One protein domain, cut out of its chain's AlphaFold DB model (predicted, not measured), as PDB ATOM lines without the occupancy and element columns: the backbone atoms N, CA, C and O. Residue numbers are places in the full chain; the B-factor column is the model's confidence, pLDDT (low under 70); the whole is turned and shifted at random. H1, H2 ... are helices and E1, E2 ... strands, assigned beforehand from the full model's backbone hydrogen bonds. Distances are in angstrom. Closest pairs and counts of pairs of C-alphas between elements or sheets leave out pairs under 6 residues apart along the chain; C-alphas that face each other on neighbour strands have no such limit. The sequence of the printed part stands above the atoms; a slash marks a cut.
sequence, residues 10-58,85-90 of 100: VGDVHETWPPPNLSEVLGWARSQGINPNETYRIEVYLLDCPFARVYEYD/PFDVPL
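AT A GLANCE: This is residues 10 to 58 and 85 to 90 of the 100 residues of an uncharacterized protein of Microbispora sp. SCL1-1 (UniProt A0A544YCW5). The domain is a small twisted sheet of four strands built on the long hairpin of E2 and E3, with the short strands E1 and E4 along its two edges and one helix, H1, that only grazes it. The tight turn of the hairpin, with Asp 48, lies at one end of the longest axis. The printed part has 55 residues, with one named helix and four named strands in the order E1, H1, E2, E3, E4; the sheet's order is E1, E2, E3, E4, all antiparallel. The class is mixed, helices and strands. The whole is compact, with a radius of gyration of the C-alphas of 10.7 A, and its C-alphas span 30 by 25 by 20 A.

IN THESE COORDINATES: E1 is residues 10 to 12, 6.1 A from first to last C-alpha, and begins with C-alpha 10 at (145.467, 146.049, 166.734). After a short link comes H1, residues 22 to 31, 14.1 A long, which begins with C-alpha 22 at (145.702, 151.598, 155.017). Another short link leads to E2, residues 39 to 46, 20.1 A long. E3 follows after a tight link, residues 50 to 56, 19.5 A long. Beyond the cut, E4 is residues 86 to 89, 10.1 A long, and ends with C-alpha 89 at (133.844, 155.270, 171.864).

HOW THE PARTS SIT: E1, an edge strand, is antiparallel to E2 at 176 degrees between their directions. N 11 and O 42 are 2.9 A apart, and N 42 and O 11 are 2.8 A apart, both within hydrogen-bond range. E2 and E3, the inner strands, form a hairpin, antiparallel at 162 degrees. Their N 43 and O 53 are 2.9 A apart and N 53 and O 43 are 2.8 A apart, within hydrogen-bond range. E3 and the other edge strand, E4, are antiparallel at 147 degrees, with N 52 and O 88 at 2.8 A, within hydrogen-bond range. E1 is apart from E3 and from E4. From edge to edge of the sheet the strands' lines turn by 47 degrees. H1 is only just on the sheet, with 5 pairs of C-alphas within 10 A; it only grazes it, with its residues 22 to 29. In H1 every O i to N i+4 pair is within hydrogen-bond range.

THE WHOLE: The two C-alphas farthest apart are those of Asp 48 and Asp 58, 30.6 A. Residues 59 to 84 are cut out and not printed, and C-alphas 58 and 85 are 11.2 A apart across the cut, which falls in the link from E3 to E4. Of the links that are printed whole, none is long. The mean pLDDT of the printed part is 86.7, and the model's confidence is under 70 at residues 15 to 20.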
ATOM      1  N   VAL A  10     144.360 145.151 166.411       89.38
ATOM      2  CA  VAL A  10     145.467 146.049 166.734       89.38
ATOM      3  C   VAL A  10     146.021 146.615 165.433       89.38
ATOM      4  O   VAL A  10     146.436 145.871 164.548       89.38
ATOM      5  N   GLY A  11     146.027 147.939 165.322       87.31
ATOM      6  CA  GLY A  11     146.802 148.651 164.315       87.31
ATOM      7  C   GLY A  11     148.003 149.291 164.985       87.31
ATOM      8  O   GLY A  11     147.817 150.245 165.732       87.31
ATOM      9  N   ASP A  12     149.206 148.784 164.729       85.25
ATOM     10  CA  ASP A  12     150.460 149.305 165.285       85.25
ATOM     11  C   ASP A  12     151.430 149.654 164.149       85.25
ATOM     12  O   ASP A  12     151.709 148.823 163.277       85.25
ATOM     13  N   VAL A  13     151.940 150.890 164.159       76.88
ATOM     14  CA  VAL A  13     152.889 151.383 163.151       76.88
ATOM     15  C   VAL A  13     154.234 150.651 163.189       76.88
ATOM     16  O   VAL A  13     154.967 150.695 162.203       76.88
ATOM     17  N   HIS A  14     154.560 149.986 164.300       72.06
ATOM     18  CA  HIS A  14     155.831 149.297 164.524       72.06
ATOM     19  C   HIS A  14     155.795 147.797 164.207       72.06
ATOM     20  O   HIS A  14     156.848 147.218 163.952       72.06
ATOM     21  N   GLU A  15     154.621 147.160 164.212       64.31
ATOM     22  CA  GLU A  15     154.509 145.706 163.997       64.31
ATOM     23  C   GLU A  15     154.052 145.350 162.577       64.31
ATOM     24  O   GLU A  15     154.580 144.418 161.974       64.31
ATOM     25  N   THR A  16     153.084 146.087 162.015       56.03
ATOM     26  CA  THR A  16     152.455 145.711 160.733       56.03
ATOM     27  C   THR A  16     151.869 146.929 160.024       56.03
ATOM     28  O   THR A  16     150.654 147.103 159.907       56.03
ATOM     29  N   TRP A  17     152.749 147.802 159.534       55.97
ATOM     30  CA  TRP A  17     152.348 148.977 158.767       55.97
ATOM     31  C   TRP A  17     153.058 149.042 157.414       55.97
ATOM     32  O   TRP A  17     154.282 148.911 157.368       55.97
ATOM     33  N   PRO A  18     152.328 149.287 156.311       56.59
ATOM     34  CA  PRO A  18     150.894 149.587 156.236       56.59
ATOM     35  C   PRO A  18     150.002 148.324 156.138       56.59
ATOM     36  O   PRO A  18     150.357 147.392 155.417       56.59
ATOM     37  N   PRO A  19     148.816 148.281 156.781       62.56
ATOM     38  CA  PRO A  19     147.834 147.225 156.533       62.56
ATOM     39  C   PRO A  19     147.321 147.281 155.078       62.56
ATOM     40  O   PRO A  19     147.312 148.364 154.481       62.56
ATOM     41  N   PRO A  20     146.830 146.160 154.505       62.31
ATOM     42  CA  PRO A  20     146.391 146.082 153.104       62.31
ATOM     43  C   PRO A  20     145.285 147.077 152.708       62.31
ATOM     44  O   PRO A  20     145.119 147.351 151.525       62.31
ATOM     45  N   ASN A  21     144.610 147.710 153.674       74.31
ATOM     46  CA  ASN A  21     143.609 148.757 153.456       74.31
ATOM     47  C   ASN A  21     143.953 150.059 154.199       74.31
ATOM     48  O   ASN A  21     143.072 150.714 154.756       74.31
ATOM     49  N   LEU A  22     145.235 150.445 154.242       80.38
ATOM     50  CA  LEU A  22     145.702 151.598 155.017       80.38
ATOM     51  C   LEU A  22     144.840 152.854 154.816       80.38
ATOM     52  O   LEU A  22     144.413 153.466 155.790       80.38
ATOM     53  N   SER A  23     144.538 153.232 153.573       84.50
ATOM     54  CA  SER A  23     143.735 154.433 153.306       84.50
ATOM     55  C   SER A  23     142.333 154.360 153.926       84.50
ATOM     56  O   SER A  23     141.824 155.372 154.413       84.50
ATOM     57  N   GLU A  24     141.707 153.183 153.934       87.06
ATOM     58  CA  GLU A  24     140.384 152.982 154.529       87.06
ATOM     59  C   GLU A  24     140.449 153.005 156.054       87.06
ATOM     60  O   GLU A  24     139.605 153.636 156.687       87.06
ATOM     61  N   VAL A  25     141.483 152.399 156.648       87.50
ATOM     62  CA  VAL A  25     141.728 152.440 158.097       87.50
ATOM     63  C   VAL A  25     142.001 153.873 158.562       87.50
ATOM     64  O   VAL A  25     141.435 154.311 159.560       87.50
ATOM     65  N   LEU A  26     142.787 154.652 157.813       88.88
ATOM     66  CA  LEU A  26     143.022 156.071 158.102       88.88
ATOM     67  C   LEU A  26     141.737 156.901 157.985       88.88
ATOM     68  O   LEU A  26     141.471 157.762 158.826       88.88
ATOM     69  N   GLY A  27     140.926 156.646 156.954       91.75
ATOM     70  CA  GLY A  27     139.617 157.280 156.790       91.75
ATOM     71  C   GLY A  27     138.648 156.910 157.917       91.75
ATOM     72  O   GLY A  27     137.921 157.766 158.428       91.75
ATOM     73  N   TRP A  28     138.674 155.650 158.351       93.06
ATOM     74  CA  TRP A  28     137.934 155.174 159.510       93.06
ATOM     75  C   TRP A  28     138.386 155.885 160.786       93.06
ATOM     76  O   TRP A  28     137.544 156.516 161.417       93.06
ATOM     77  N   ALA A  29     139.676 155.891 161.120       92.56
ATOM     78  CA  ALA A  29     140.198 156.522 162.333       92.56
ATOM     79  C   ALA A  29     139.778 158.000 162.431       92.56
ATOM     80  O   ALA A  29     139.179 158.414 163.425       92.56
ATOM     81  N   ARG A  30     139.948 158.765 161.342       95.12
ATOM     82  CA  ARG A  30     139.504 160.171 161.274       95.12
ATOM     83  C   ARG A  30     138.003 160.323 161.515       95.12
ATOM     84  O   ARG A  30     137.589 161.234 162.223       95.12
ATOM     85  N   SER A  31     137.178 159.424 160.971       95.19
ATOM     86  CA  SER A  31     135.723 159.445 161.202       95.19
ATOM     87  C   SER A  31     135.322 159.155 162.653       95.19
ATOM     88  O   SER A  31     134.206 159.483 163.039       95.19
ATOM     89  N   GLN A  32     136.206 158.530 163.438       95.06
ATOM     90  CA  GLN A  32     136.018 158.286 164.872       95.06
ATOM     91  C   GLN A  32     136.606 159.417 165.737       95.06
ATOM     92  O   GLN A  32     136.569 159.327 166.958       95.06
ATOM     93  N   GLY A  33     137.157 160.475 165.124       94.19
ATOM     94  CA  GLY A  33     137.826 161.568 165.836       94.19
ATOM     95  C   GLY A  33     139.260 161.254 166.270       94.19
ATOM     96  O   GLY A  33     139.816 161.987 167.081       94.19
ATOM     97  N   ILE A  34     139.865 160.186 165.743       93.81
ATOM     98  CA  ILE A  34     141.246 159.787 166.036       93.81
ATOM     99  C   ILE A  34     142.174 160.441 165.008       93.81
ATOM    100  O   ILE A  34     141.916 160.343 163.803       93.81
ATOM    101  N   ASN A  35     143.255 161.092 165.457       91.25
ATOM    102  CA  ASN A  35     144.239 161.693 164.558       91.25
ATOM    103  C   ASN A  35     145.338 160.679 164.187       91.25
ATOM    104  O   ASN A  35     146.250 160.434 164.980       91.25
ATOM    105  N   PRO A  36     145.333 160.121 162.962       86.31
ATOM    106  CA  PRO A  36     146.311 159.106 162.591       86.31
ATOM    107  C   PRO A  36     147.750 159.625 162.467       86.31
ATOM    108  O   PRO A  36     148.667 158.816 162.429       86.31
ATOM    109  N   ASN A  37     147.971 160.941 162.371       84.06
ATOM    110  CA  ASN A  37     149.330 161.490 162.283       84.06
ATOM    111  C   ASN A  37     150.054 161.451 163.640       84.06
ATOM    112  O   ASN A  37     151.280 161.348 163.691       84.06
ATOM    113  N   GLU A  38     149.281 161.518 164.724       88.31
ATOM    114  CA  GLU A  38     149.754 161.472 166.110       88.31
ATOM    115  C   GLU A  38     149.741 160.047 166.664       88.31
ATOM    116  O   GLU A  38     150.522 159.706 167.548       88.31
ATOM    117  N   THR A  39     148.871 159.201 166.120       90.00
ATOM    118  CA  THR A  39     148.627 157.851 166.616       90.00
ATOM    119  C   THR A  39     149.664 156.856 166.096       90.00
ATOM    120  O   THR A  39     149.860 156.728 164.890       90.00
ATOM    121  N   TYR A  40     150.278 156.093 167.003       87.19
ATOM    122  CA  TYR A  40     151.177 154.984 166.656       87.19
ATOM    123  C   TYR A  40     150.580 153.609 166.920       87.19
ATOM    124  O   TYR A  40     151.027 152.627 166.332       87.19
ATOM    125  N   ARG A  41     149.561 153.524 167.777       91.19
ATOM    126  CA  ARG A  41     148.854 152.273 168.034       91.19
ATOM    127  C   ARG A  41     147.383 152.531 168.340       91.19
ATOM    128  O   ARG A  41     147.037 153.466 169.059       91.19
ATOM    129  N   ILE A  42     146.516 151.692 167.789       92.19
ATOM    130  CA  ILE A  42     145.085 151.647 168.090       92.19
ATOM    131  C   ILE A  42     144.745 150.208 168.433       92.19
ATOM    132  O   ILE A  42     144.980 149.304 167.635       92.19
ATOM    133  N   GLU A  43     144.149 150.004 169.597       93.81
ATOM    134  CA  GLU A  43     143.618 148.712 170.013       93.81
ATOM    135  C   GLU A  43     142.099 148.803 170.070       93.81
ATOM    136  O   GLU A  43     141.556 149.664 170.759       93.81
ATOM    137  N   VAL A  44     141.397 147.940 169.346       93.44
ATOM    138  CA  VAL A  44     139.934 147.921 169.324       93.44
ATOM    139  C   VAL A  44     139.431 146.790 170.201       93.44
ATOM    140  O   VAL A  44     139.872 145.650 170.083       93.44
ATOM    141  N   TYR A  45     138.468 147.116 171.051       93.62
ATOM    142  CA  TYR A  45     137.857 146.210 172.005       93.62
ATOM    143  C   TYR A  45     136.349 146.158 171.785       93.62
ATOM    144  O   TYR A  45     135.713 147.169 171.471       93.62
ATOM    145  N   LEU A  46     135.772 144.974 171.984       91.06
ATOM    146  CA  LEU A  46     134.336 144.747 171.904       91.06
ATOM    147  C   LEU A  46     133.834 144.191 173.242       91.06
ATOM    148  O   LEU A  46     134.059 143.028 173.563       91.06
ATOM    149  N   LEU A  47     133.188 145.059 174.023       86.00
ATOM    150  CA  LEU A  47     132.460 144.723 175.251       86.00
ATOM    151  C   LEU A  47     130.961 144.986 175.019       86.00
ATOM    152  O   LEU A  47     130.441 144.636 173.962       86.00
ATOM    153  N   ASP A  48     130.277 145.648 175.957       86.50
ATOM    154  CA  ASP A  48     128.889 146.097 175.790       86.50
ATOM    155  C   ASP A  48     128.755 147.158 174.679       86.50
ATOM    156  O   ASP A  48     127.756 147.198 173.963       86.50
ATOM    157  N   CYS A  49     129.793 147.985 174.504       88.81
ATOM    158  CA  CYS A  49     129.946 148.943 173.409       88.81
ATOM    159  C   CYS A  49     131.369 148.841 172.831       88.81
ATOM    160  O   CYS A  49     132.317 148.648 173.601       88.81
ATOM    161  N   PRO A  50     131.560 148.995 171.507       93.31
ATOM    162  CA  PRO A  50     132.892 149.013 170.920       93.31
ATOM    163  C   PRO A  50     133.631 150.300 171.302       93.31
ATOM    164  O   PRO A  50     133.072 151.400 171.255       93.31
ATOM    165  N   PHE A  51     134.906 150.172 171.644       95.38
ATOM    166  CA  PHE A  51     135.785 151.312 171.885       95.38
ATOM    167  C   PHE A  51     137.189 151.030 171.353       95.38
ATOM    168  O   PHE A  51     137.588 149.877 171.181       95.38
ATOM    169  N   ALA A  52     137.930 152.096 171.080       95.12
ATOM    170  CA  ALA A  52     139.338 152.039 170.736       95.12
ATOM    171  C   ALA A  52     140.166 152.624 171.877       95.12
ATOM    172  O   ALA A  52     139.876 153.726 172.332       95.12
ATOM    173  N   ARG A  53     141.219 151.931 172.299       96.12
ATOM    174  CA  ARG A  53     142.294 152.533 173.078       96.12
ATOM    175  C   ARG A  53     143.339 153.083 172.122       96.12
ATOM    176  O   ARG A  53     143.908 152.343 171.320       96.12
ATOM    177  N   VAL A  54     143.566 154.384 172.205       94.94
ATOM    178  CA  VAL A  54     144.423 155.132 171.291       94.94
ATOM    179  C   VAL A  54     145.725 155.485 171.991       94.94
ATOM    180  O   VAL A  54     145.731 155.942 173.137       94.94
ATOM    181  N   TYR A  55     146.826 155.263 171.285       93.12
ATOM    182  CA  TYR A  55     148.179 155.537 171.733       93.12
ATOM    183  C   TYR A  55     148.817 156.552 170.784       93.12
ATOM    184  O   TYR A  55     149.012 156.271 169.598       93.12
ATOM    185  N   GLU A  56     149.152 157.726 171.314       91.31
ATOM    186  CA  GLU A  56     149.667 158.857 170.537       91.31
ATOM    187  C   GLU A  56     151.057 159.289 171.001       91.31
ATOM    188  O   GLU A  56     151.405 159.176 172.183       91.31
ATOM    189  N   TYR A  57     151.846 159.802 170.060       88.19
ATOM    190  CA  TYR A  57     153.051 160.558 170.368       88.19
ATOM    191  C   TYR A  57     152.680 161.927 170.943       88.19
ATOM    192  O   TYR A  57     151.619 162.473 170.647       88.19
ATOM    193  N   ASP A  58     153.565 162.486 171.758       86.00
ATOM    194  CA  ASP A  58     153.500 163.901 172.102       86.00
ATOM    195  C   ASP A  58     154.038 164.730 170.931       86.00
ATOM    196  O   ASP A  58     154.936 164.288 170.202       86.00
ATOM    197  N   PRO A  85     147.579 156.645 177.141       93.75
ATOM    198  CA  PRO A  85     146.514 156.142 176.286       93.75
ATOM    199  C   PRO A  85     145.143 156.598 176.777       93.75
ATOM    200  O   PRO A  85     144.918 156.734 177.986       93.75
ATOM    201  N   PHE A  86     144.227 156.799 175.840       93.81
ATOM    202  CA  PHE A  86     142.850 157.184 176.126       93.81
ATOM    203  C   PHE A  86     141.873 156.354 175.301       93.81
ATOM    204  O   PHE A  86     142.215 155.838 174.239       93.81
ATOM    205  N   ASP A  87     140.654 156.219 175.820       96.06
ATOM    206  CA  ASP A  87     139.621 155.396 175.207       96.06
ATOM    207  C   ASP A  87     138.650 156.285 174.407       96.06
ATOM    208  O   ASP A  87     138.171 157.314 174.892       96.06
ATOM    209  N   VAL A  88     138.361 155.881 173.171       95.94
ATOM    210  CA  VAL A  88     137.456 156.549 172.231       95.94
ATOM    211  C   VAL A  88     136.274 155.623 171.944       95.94
ATOM    212  O   VAL A  88     136.482 154.526 171.414       95.94
ATOM    213  N   PRO A  89     135.028 156.024 172.260       96.06
ATOM    214  CA  PRO A  89     133.844 155.270 171.864       96.06
ATOM    215  C   PRO A  89     133.757 155.164 170.341       96.06
ATOM    216  O   PRO A  89     133.896 156.164 169.636       96.06
ATOM    217  N   LEU A  90     133.495 153.963 169.832       94.56
ATOM    218  CA  LEU A  90     133.395 153.734 168.397       94.56
ATOM    219  C   LEU A  90     131.939 153.731 167.942       94.56
ATOM    220  O   LEU A  90     131.067 153.115 168.547       94.56
TER     221      LEU A  90